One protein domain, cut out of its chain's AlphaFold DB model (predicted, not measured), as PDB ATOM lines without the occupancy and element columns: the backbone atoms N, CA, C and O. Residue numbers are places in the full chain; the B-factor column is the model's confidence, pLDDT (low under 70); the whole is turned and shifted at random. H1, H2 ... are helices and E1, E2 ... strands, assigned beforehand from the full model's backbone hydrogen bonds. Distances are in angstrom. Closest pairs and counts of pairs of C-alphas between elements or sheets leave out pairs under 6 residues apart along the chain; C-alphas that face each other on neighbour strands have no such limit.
ATOM      1  N   SER A  32      44.905  -4.507   6.879       97.56
ATOM      2  CA  SER A  32      45.746  -5.565   7.440       97.56
ATOM      3  C   SER A  32      45.363  -6.957   6.938       97.56
ATOM      4  O   SER A  32      46.247  -7.792   6.769       97.56
ATOM      5  N   VAL A  33      44.077  -7.206   6.666       96.00
ATOM      6  CA  VAL A  33      43.592  -8.495   6.146       96.00
ATOM      7  C   VAL A  33      44.150  -8.742   4.747       96.00
ATOM      8  O   VAL A  33      44.662  -9.827   4.464       96.00
ATOM      9  N   THR A  34      44.121  -7.722   3.892       97.31
ATOM     10  CA  THR A  34      44.716  -7.747   2.554       97.31
ATOM     11  C   THR A  34      46.222  -7.957   2.643       97.31
ATOM     12  O   THR A  34      46.746  -8.862   1.996       97.31
ATOM     13  N   ALA A  35      46.920  -7.196   3.491       98.06
ATOM     14  CA  ALA A  35      48.365  -7.342   3.677       98.06
ATOM     15  C   ALA A  35      48.762  -8.752   4.158       98.06
ATOM     16  O   ALA A  35      49.758  -9.325   3.702       98.06
ATOM     17  N   GLU A  36      47.969  -9.336   5.057       97.75
ATOM     18  CA  GLU A  36      48.177 -10.697   5.537       97.75
ATOM     19  C   GLU A  36      47.914 -11.732   4.435       97.75
ATOM     20  O   GLU A  36      48.747 -12.616   4.225       97.75
ATOM     21  N   LYS A  37      46.810 -11.608   3.682       96.44
ATOM     22  CA  LYS A  37      46.526 -12.479   2.527       96.44
ATOM     23  C   LYS A  37      47.650 -12.419   1.491       96.44
ATOM     24  O   LYS A  37      48.109 -13.473   1.063       96.44
ATOM     25  N   ILE A  38      48.128 -11.223   1.136       96.88
ATOM     26  CA  ILE A  38      49.267 -11.036   0.219       96.88
ATOM     27  C   ILE A  38      50.489 -11.785   0.744       96.88
ATOM     28  O   ILE A  38      51.107 -12.559   0.015       96.88
ATOM     29  N   SER A  39      50.822 -11.587   2.021       98.19
ATOM     30  CA  SER A  39      51.985 -12.230   2.635       98.19
ATOM     31  C   SER A  39      51.876 -13.753   2.589       98.19
ATOM     32  O   SER A  39      52.860 -14.421   2.274       98.19
ATOM     33  N   ARG A  40      50.681 -14.299   2.852       97.69
ATOM     34  CA  ARG A  40      50.411 -15.738   2.755       97.69
ATOM     35  C   ARG A  40      50.583 -16.236   1.322       97.69
ATOM     36  O   ARG A  40      51.420 -17.104   1.129       97.69
ATOM     37  N   ILE A  41      49.902 -15.635   0.340       96.94
ATOM     38  CA  ILE A  41      49.980 -16.025  -1.084       96.94
ATOM     39  C   ILE A  41      51.429 -15.985  -1.588       96.94
ATOM     40  O   ILE A  41      51.886 -16.899  -2.269       96.94
ATOM     41  N   ILE A  42      52.202 -14.958  -1.222       97.44
ATOM     42  CA  ILE A  42      53.619 -14.883  -1.603       97.44
ATOM     43  C   ILE A  42      54.404 -16.074  -1.035       97.44
ATOM     44  O   ILE A  42      55.214 -16.679  -1.743       97.44
ATOM     45  N   GLN A  43      54.176 -16.411   0.235       98.12
ATOM     46  CA  GLN A  43      54.883 -17.493   0.918       98.12
ATOM     47  C   GLN A  43      54.440 -18.888   0.455       98.12
ATOM     48  O   GLN A  43      55.287 -19.779   0.397       98.12
ATOM     49  N   SER A  44      53.161 -19.087   0.121       96.25
ATOM     50  CA  SER A  44      52.610 -20.389  -0.282       96.25
ATOM     51  C   SER A  44      52.663 -20.648  -1.784       96.25
ATOM     52  O   SER A  44      52.952 -21.772  -2.180       96.25
ATOM     53  N   ASP A  45      52.422 -19.632  -2.613       94.44
ATOM     54  CA  ASP A  45      52.084 -19.823  -4.031       94.44
ATOM     55  C   ASP A  45      53.064 -19.145  -4.997       94.44
ATOM     56  O   ASP A  45      53.138 -19.527  -6.163       94.44
ATOM     57  N   VAL A  46      53.865 -18.178  -4.526       96.06
ATOM     58  CA  VAL A  46      54.845 -17.473  -5.375       96.06
ATOM     59  C   VAL A  46      56.268 -17.973  -5.138       96.06
ATOM     60  O   VAL A  46      56.928 -18.438  -6.068       96.06
ATOM     61  N   ILE A  47      56.774 -17.883  -3.904       96.81
ATOM     62  CA  ILE A  47      58.170 -18.231  -3.589       96.81
ATOM     63  C   ILE A  47      58.473 -19.715  -3.860       96.81
ATOM     64  O   ILE A  47      59.487 -19.979  -4.513       96.81
ATOM     65  N   PRO A  48      57.637 -20.682  -3.426       96.50
ATOM     66  CA  PRO A  48      57.921 -22.102  -3.639       96.50
ATOM     67  C   PRO A  48      57.943 -22.501  -5.120       96.50
ATOM     68  O   PRO A  48      58.645 -23.436  -5.496       96.50
ATOM     69  N   TYR A  49      57.218 -21.758  -5.959       94.62
ATOM     70  CA  TYR A  49      56.995 -22.067  -7.371       94.62
ATOM     71  C   TYR A  49      57.724 -21.111  -8.325       94.62
ATOM     72  O   TYR A  49      57.447 -21.089  -9.519       94.62
ATOM     73  N   LYS A  50      58.716 -20.352  -7.835       89.69
ATOM     74  CA  LYS A  50      59.481 -19.349  -8.605       89.69
ATOM     75  C   LYS A  50      60.144 -19.885  -9.895       89.69
ATOM     76  O   LYS A  50      60.554 -19.087 -10.734       89.69
ATOM     77  N   GLY A  51      60.283 -21.203 -10.046       91.38
ATOM     78  CA  GLY A  51      60.834 -21.863 -11.238       91.38
ATOM     79  C   GLY A  51      59.815 -22.587 -12.128       91.38
ATOM     80  O   GLY A  51      60.227 -23.149 -13.141       91.38
ATOM     81  N   GLU A  52      58.530 -22.608 -11.760       95.12
ATOM     82  CA  GLU A  52      57.460 -23.167 -12.600       95.12
ATOM     83  C   GLU A  52      57.157 -22.257 -13.800       95.12
ATOM     84  O   GLU A  52      57.659 -21.130 -13.913       95.12
ATOM     85  N   ASN A  53      56.326 -22.747 -14.725       96.62
ATOM     86  CA  ASN A  53      55.858 -21.907 -15.815       96.62
ATOM     87  C   ASN A  53      55.088 -20.704 -15.247       96.62
ATOM     88  O   ASN A  53      54.272 -20.837 -14.339       96.62
ATOM     89  N   HIS A  54      55.303 -19.520 -15.818       94.62
ATOM     90  CA  HIS A  54      54.653 -18.303 -15.334       94.62
ATOM     91  C   HIS A  54      53.118 -18.413 -15.293       94.62
ATOM     92  O   HIS A  54      52.498 -17.929 -14.350       94.62
ATOM     93  N   GLY A  55      52.509 -19.094 -16.269       95.88
ATOM     94  CA  GLY A  55      51.068 -19.340 -16.295       95.88
ATOM     95  C   GLY A  55      50.582 -20.258 -15.169       95.88
ATOM     96  O   GLY A  55      49.475 -20.067 -14.674       95.88
ATOM     97  N   GLU A  56      51.407 -21.208 -14.719       96.50
ATOM     98  CA  GLU A  56      51.091 -22.052 -13.558       96.50
ATOM     99  C   GLU A  56      51.117 -21.228 -12.271       96.50
ATOM    100  O   GLU A  56      50.178 -21.305 -11.480       96.50
ATOM    101  N   VAL A  57      52.124 -20.364 -12.104       96.44
ATOM    102  CA  VAL A  57      52.199 -19.447 -10.955       96.44
ATOM    103  C   VAL A  57      51.005 -18.488 -10.940       96.44
ATOM    104  O   VAL A  57      50.380 -18.325  -9.894       96.44
ATOM    105  N   ILE A  58      50.627 -17.909 -12.087       95.56
ATOM    106  CA  ILE A  58      49.419 -17.070 -12.197       95.56
ATOM    107  C   ILE A  58      48.171 -17.864 -11.800       95.56
ATOM    108  O   ILE A  58      47.392 -17.398 -10.977       95.56
ATOM    109  N   SER A  59      47.992 -19.071 -12.346       95.69
ATOM    110  CA  SER A  59      46.829 -19.916 -12.048       95.69
ATOM    111  C   SER A  59      46.710 -20.213 -10.549       95.69
ATOM    112  O   SER A  59      45.624 -20.096  -9.975       95.69
ATOM    113  N   ARG A  60      47.836 -20.514  -9.884       95.31
ATOM    114  CA  ARG A  60      47.890 -20.715  -8.428       95.31
ATOM    115  C   ARG A  60      47.479 -19.451  -7.674       95.31
ATOM    116  O   ARG A  60      46.571 -19.520  -6.849       95.31
ATOM    117  N   VAL A  61      48.086 -18.306  -7.992       96.06
ATOM    118  CA  VAL A  61      47.787 -17.025  -7.330       96.06
ATOM    119  C   VAL A  61      46.320 -16.634  -7.509       96.06
ATOM    120  O   VAL A  61      45.634 -16.419  -6.513       96.06
ATOM    121  N   SER A  62      45.799 -16.635  -8.739       95.31
ATOM    122  CA  SER A  62      44.400 -16.277  -9.003       95.31
ATOM    123  C   SER A  62      43.416 -17.249  -8.343       95.31
ATOM    124  O   SER A  62      42.339 -16.842  -7.905       95.31
ATOM    125  N   SER A  63      43.776 -18.530  -8.183       95.25
ATOM    126  CA  SER A  63      42.924 -19.495  -7.472       95.25
ATOM    127  C   SER A  63      42.715 -19.152  -5.991       95.25
ATOM    128  O   SER A  63      41.663 -19.477  -5.434       95.25
ATOM    129  N   ALA A  64      43.650 -18.424  -5.366       94.62
ATOM    130  CA  ALA A  64      43.528 -17.966  -3.980       94.62
ATOM    131  C   ALA A  64      42.388 -16.950  -3.774       94.62
ATOM    132  O   ALA A  64      41.982 -16.687  -2.638       94.62
ATOM    133  N   PHE A  65      41.848 -16.394  -4.862       94.88
ATOM    134  CA  PHE A  65      40.735 -15.452  -4.842       94.88
ATOM    135  C   PHE A  65      39.377 -16.098  -5.110       94.88
ATOM    136  O   PHE A  65      38.360 -15.407  -5.011       94.88
ATOM    137  N   LEU A  66      39.318 -17.405  -5.387       95.06
ATOM    138  CA  LEU A  66      38.047 -18.112  -5.540       95.06
ATOM    139  C   LEU A  66      37.187 -17.957  -4.279       95.06
ATOM    140  O   LEU A  66      37.629 -18.208  -3.160       95.06
ATOM    141  N   GLY A  67      35.939 -17.526  -4.469       94.75
ATOM    142  CA  GLY A  67      35.011 -17.241  -3.373       94.75
ATOM    143  C   GLY A  67      35.193 -15.868  -2.717       94.75
ATOM    144  O   GLY A  67      34.437 -15.549  -1.800       94.75
ATOM    145  N   THR A  68      36.136 -15.038  -3.180       96.19
ATOM    146  CA  THR A  68      36.193 -13.625  -2.773       96.19
ATOM    147  C   THR A  68      34.913 -12.928  -3.243       96.19
ATOM    148  O   THR A  68      34.561 -13.054  -4.419       96.19
ATOM    149  N   PRO A  69      34.184 -12.231  -2.353       97.31
ATOM    150  CA  PRO A  69      32.955 -11.543  -2.721       97.31
ATOM    151  C   PRO A  69      33.153 -10.542  -3.861       97.31
ATOM    152  O   PRO A  69      34.184  -9.876  -3.954       97.31
ATOM    153  N   TYR A  70      32.124 -10.396  -4.691       97.19
ATOM    154  CA  TYR A  70      32.071  -9.298  -5.644       97.19
ATOM    155  C   TYR A  70      31.780  -7.982  -4.911       97.19
ATOM    156  O   TYR A  70      30.834  -7.911  -4.122       97.19
ATOM    157  N   GLN A  71      32.552  -6.940  -5.199       97.50
ATOM    158  CA  GLN A  71      32.361  -5.588  -4.682       97.50
ATOM    159  C   GLN A  71      32.612  -4.600  -5.817       97.50
ATOM    160  O   GLN A  71      33.712  -4.572  -6.340       97.50
ATOM    161  N   ALA A  72      31.615  -3.797  -6.190       96.81
ATOM    162  CA  ALA A  72      31.789  -2.751  -7.198       96.81
ATOM    163  C   ALA A  72      32.627  -1.574  -6.664       96.81
ATOM    164  O   ALA A  72      32.715  -1.377  -5.449       96.81
ATOM    165  N   ASP A  73      33.180  -0.783  -7.587       95.25
ATOM    166  CA  ASP A  73      33.892   0.471  -7.312       95.25
ATOM    167  C   ASP A  73      35.066   0.288  -6.332       95.25
ATOM    168  O   ASP A  73      35.216   1.018  -5.349       95.25
ATOM    169  N   THR A  74      35.901  -0.731  -6.569       96.50
ATOM    170  CA  THR A  74      37.017  -1.076  -5.667       96.50
ATOM    171  C   THR A  74      38.176  -0.074  -5.705       96.50
ATOM    172  O   THR A  74      38.974  -0.033  -4.766       96.50
ATOM    173  N   LEU A  75      38.280   0.729  -6.766       96.44
ATOM    174  CA  LEU A  75      39.319   1.742  -6.959       96.44
ATOM    175  C   LEU A  75      38.806   3.140  -6.589       96.44
ATOM    176  O   LEU A  75      37.633   3.454  -6.776       96.44
ATOM    177  N   ILE A  76      39.700   3.996  -6.084       95.69
ATOM    178  CA  ILE A  76      39.375   5.367  -5.665       95.69
ATOM    179  C   ILE A  76      40.137   6.352  -6.554       95.69
ATOM    180  O   ILE A  76      41.367   6.394  -6.519       95.69
ATOM    181  N   GLY A  77      39.390   7.161  -7.300       93.75
ATOM    182  CA  GLY A  77      39.921   8.161  -8.223       93.75
ATOM    183  C   GLY A  77      38.828   8.714  -9.137       93.75
ATOM    184  O   GLY A  77      37.732   8.152  -9.214       93.75
ATOM    185  N   GLY A  78      39.091   9.840  -9.800       93.06
ATOM    186  CA  GLY A  78      38.158  10.431 -10.762       93.06
ATOM    187  C   GLY A  78      38.186  11.962 -10.838       93.06
ATOM    188  O   GLY A  78      39.025  12.623 -10.227       93.06
ATOM    189  N   PRO A  79      37.262  12.581 -11.596       95.50
ATOM    190  CA  PRO A  79      37.212  14.035 -11.743       95.50
ATOM    191  C   PRO A  79      37.057  14.754 -10.395       95.50
ATOM    192  O   PRO A  79      36.026  14.649  -9.735       95.50
ATOM    193  N   GLY A  80      38.086  15.503  -9.991       91.56
ATOM    194  CA  GLY A  80      38.111  16.219  -8.710       91.56
ATOM    195  C   GLY A  80      38.391  15.342  -7.483       91.56
ATOM    196  O   GLY A  80      38.365  15.862  -6.368       91.56
ATOM    197  N   ILE A  81      38.679  14.051  -7.672       92.12
ATOM    198  CA  ILE A  81      39.042  13.098  -6.618       92.12
ATOM    199  C   ILE A  81      40.477  12.623  -6.889       92.12
ATOM    200  O   ILE A  81      40.715  12.004  -7.925       92.12
ATOM    201  N   PRO A  82      41.445  12.897  -5.996       91.94
ATOM    202  CA  PRO A  82      42.801  12.389  -6.159       91.94
ATOM    203  C   PRO A  82      42.837  10.859  -6.230       91.94
ATOM    204  O   PRO A  82      42.119  10.179  -5.498       91.94
ATOM    205  N   GLU A  83      43.705  10.333  -7.090       94.06
ATOM    206  CA  GLU A  83      43.917   8.894  -7.241       94.06
ATOM    207  C   GLU A  83      44.545   8.280  -5.981       94.06
ATOM    208  O   GLU A  83      45.475   8.839  -5.383       94.06
ATOM    209  N   VAL A  84      44.072   7.087  -5.611       95.44
ATOM    210  CA  VAL A  84      44.617   6.279  -4.513       95.44
ATOM    211  C   VAL A  84      45.068   4.929  -5.059       95.44
ATOM    212  O   VAL A  84      44.320   4.233  -5.741       95.44
ATOM    213  N   LEU A  85      46.275   4.501  -4.696       95.62
ATOM    214  CA  LEU A  85      46.719   3.132  -4.930       95.62
ATOM    215  C   LEU A  85      46.014   2.202  -3.934       95.62
ATOM    216  O   LEU A  85      46.416   2.114  -2.769       95.62
ATOM    217  N   VAL A  86      44.950   1.540  -4.390       96.31
ATOM    218  CA  VAL A  86      44.131   0.634  -3.575       96.31
ATOM    219  C   VAL A  86      44.551  -0.821  -3.781       96.31
ATOM    220  O   VAL A  86      44.655  -1.292  -4.910       96.31
ATOM    221  N   ALA A  87      44.733  -1.548  -2.680       96.19
ATOM    222  CA  ALA A  87      44.727  -3.006  -2.649       96.19
ATOM    223  C   ALA A  87      43.637  -3.469  -1.672       96.19
ATOM    224  O   ALA A  87      43.699  -3.168  -0.479       96.19
ATOM    225  N   ASN A  88      42.641  -4.200  -2.176       96.31
ATOM    226  CA  ASN A  88      41.537  -4.740  -1.383       96.31
ATOM    227  C   ASN A  88      41.284  -6.201  -1.764       96.31
ATOM    228  O   ASN A  88      40.762  -6.480  -2.837       96.31
ATOM    229  N   PHE A  89      41.649  -7.142  -0.893       96.19
ATOM    230  CA  PHE A  89      41.434  -8.580  -1.123       96.19
ATOM    231  C   PHE A  89      40.229  -9.136  -0.343       96.19
ATOM    232  O   PHE A  89      40.064 -10.360  -0.217       96.19
ATOM    233  N   ASN A  90      39.392  -8.246   0.203       95.88
ATOM    234  CA  ASN A  90      38.118  -8.597   0.837       95.88
ATOM    235  C   ASN A  90      36.954  -8.592  -0.160       95.88
ATOM    236  O   ASN A  90      35.943  -9.243   0.090       95.88
ATOM    237  N   GLY A  91      37.105  -7.884  -1.279       96.25
ATOM    238  CA  GLY A  91      36.128  -7.823  -2.354       96.25
ATOM    239  C   GLY A  91      36.781  -7.349  -3.647       96.25
ATOM    240  O   GLY A  91      37.656  -6.488  -3.608       96.25
ATOM    241  N   VAL A  92      36.366  -7.931  -4.769       96.75
ATOM    242  CA  VAL A  92      36.921  -7.659  -6.106       96.75
ATOM    243  C   VAL A  92      35.810  -7.359  -7.105       96.75
ATOM    244  O   VAL A  92      34.671  -7.787  -6.917       96.75
ATOM    245  N   ASP A  93      36.139  -6.677  -8.195       95.94
ATOM    246  CA  ASP A  93      35.259  -6.551  -9.358       95.94
ATOM    247  C   ASP A  93      35.912  -7.111 -10.631       95.94
ATOM    248  O   ASP A  93      36.994  -7.697 -10.610       95.94
ATOM    249  N   CYS A  94      35.234  -6.945 -11.769       94.38
ATOM    250  CA  CYS A  94      35.711  -7.422 -13.066       94.38
ATOM    251  C   CYS A  94      36.989  -6.714 -13.551       94.38
ATOM    252  O   CYS A  94      37.652  -7.233 -14.448       94.38
ATOM    253  N   PHE A  95      37.307  -5.534 -13.013       93.50
ATOM    254  CA  PHE A  95      38.469  -4.728 -13.401       93.50
ATOM    255  C   PHE A  95      39.627  -4.848 -12.411       93.50
ATOM    256  O   PHE A  95      40.765  -4.532 -12.753       93.50
ATOM    257  N   THR A  96      39.348  -5.358 -11.215       92.44
ATOM    258  CA  THR A  96      40.313  -5.653 -10.158       92.44
ATOM    259  C   THR A  96      40.333  -7.146  -9.816       92.44
ATOM    260  O   THR A  96      40.167  -7.509  -8.650       92.44
ATOM    261  N   PRO A  97      40.521  -8.043 -10.810       77.00
ATOM    262  CA  PRO A  97      40.642  -9.461 -10.517       77.00
ATOM    263  C   PRO A  97      41.911  -9.723  -9.696       77.00
ATOM    264  O   PRO A  97      42.921  -9.032  -9.851       77.00
ATOM    265  N   GLY A  98      41.830 -10.726  -8.822       69.06
ATOM    266  CA  GLY A  98      42.968 -11.223  -8.048       69.06
ATOM    267  C   GLY A  98      43.896 -12.159  -8.816       69.06
ATOM    268  O   GLY A  98      43.448 -12.824  -9.780       69.06
TER     269      GLY A  98
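What this domain is: This is residues 32 to 98 of the 98 residues of the protein "Putative inner membrane protein" of Salmonella enterica I (UniProt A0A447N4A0). A helical hairpin, H1 and H2, makes one end of a loose rod and a small strand hairpin, E1 and E2, the other; unnamed residues 64 to 75 join them, and residues 88 to 98 fold back between. The 67 printed residues hold, in order, H1, H2, E1 and E2, the strands an antiparallel sheet; the class is mixed. The radius of gyration of the C-alphas is 13.9 A, the spans 44 by 21 by 19 A.

Where its parts are: H1, residues 32 to 46, begins at C-alpha 32 (45.746, -5.565, 7.440) and is 19.7 A long. H2 is residues 54 to 63, 14.2 A. E1 is residues 76 to 78. E2, residues 81 to 87, 17.5 A, ends at C-alpha 87 (44.727, -3.006, -2.649).

How they stand to each other: H1, with residues 41 to 46 alone, touches H2, closest at the C-alphas of Asp 45 and Val 61, 6.1 A; they run opposite ways at a steep tilt of 39 degrees. In both helices every O i to N i+4 pair is within hydrogen-bond range. E1 and E2 are antiparallel at 149 degrees, with N 84 and O 76 within hydrogen-bond range at 2.9 A. H2 and E2 are apart.

The domain as a whole: The C-alphas of Gly 51 and Gly 80 are farthest apart, 44.4 A. The printed part has no cut. The link H2 to E1 is long. Residue 98 alone has pLDDT under 70.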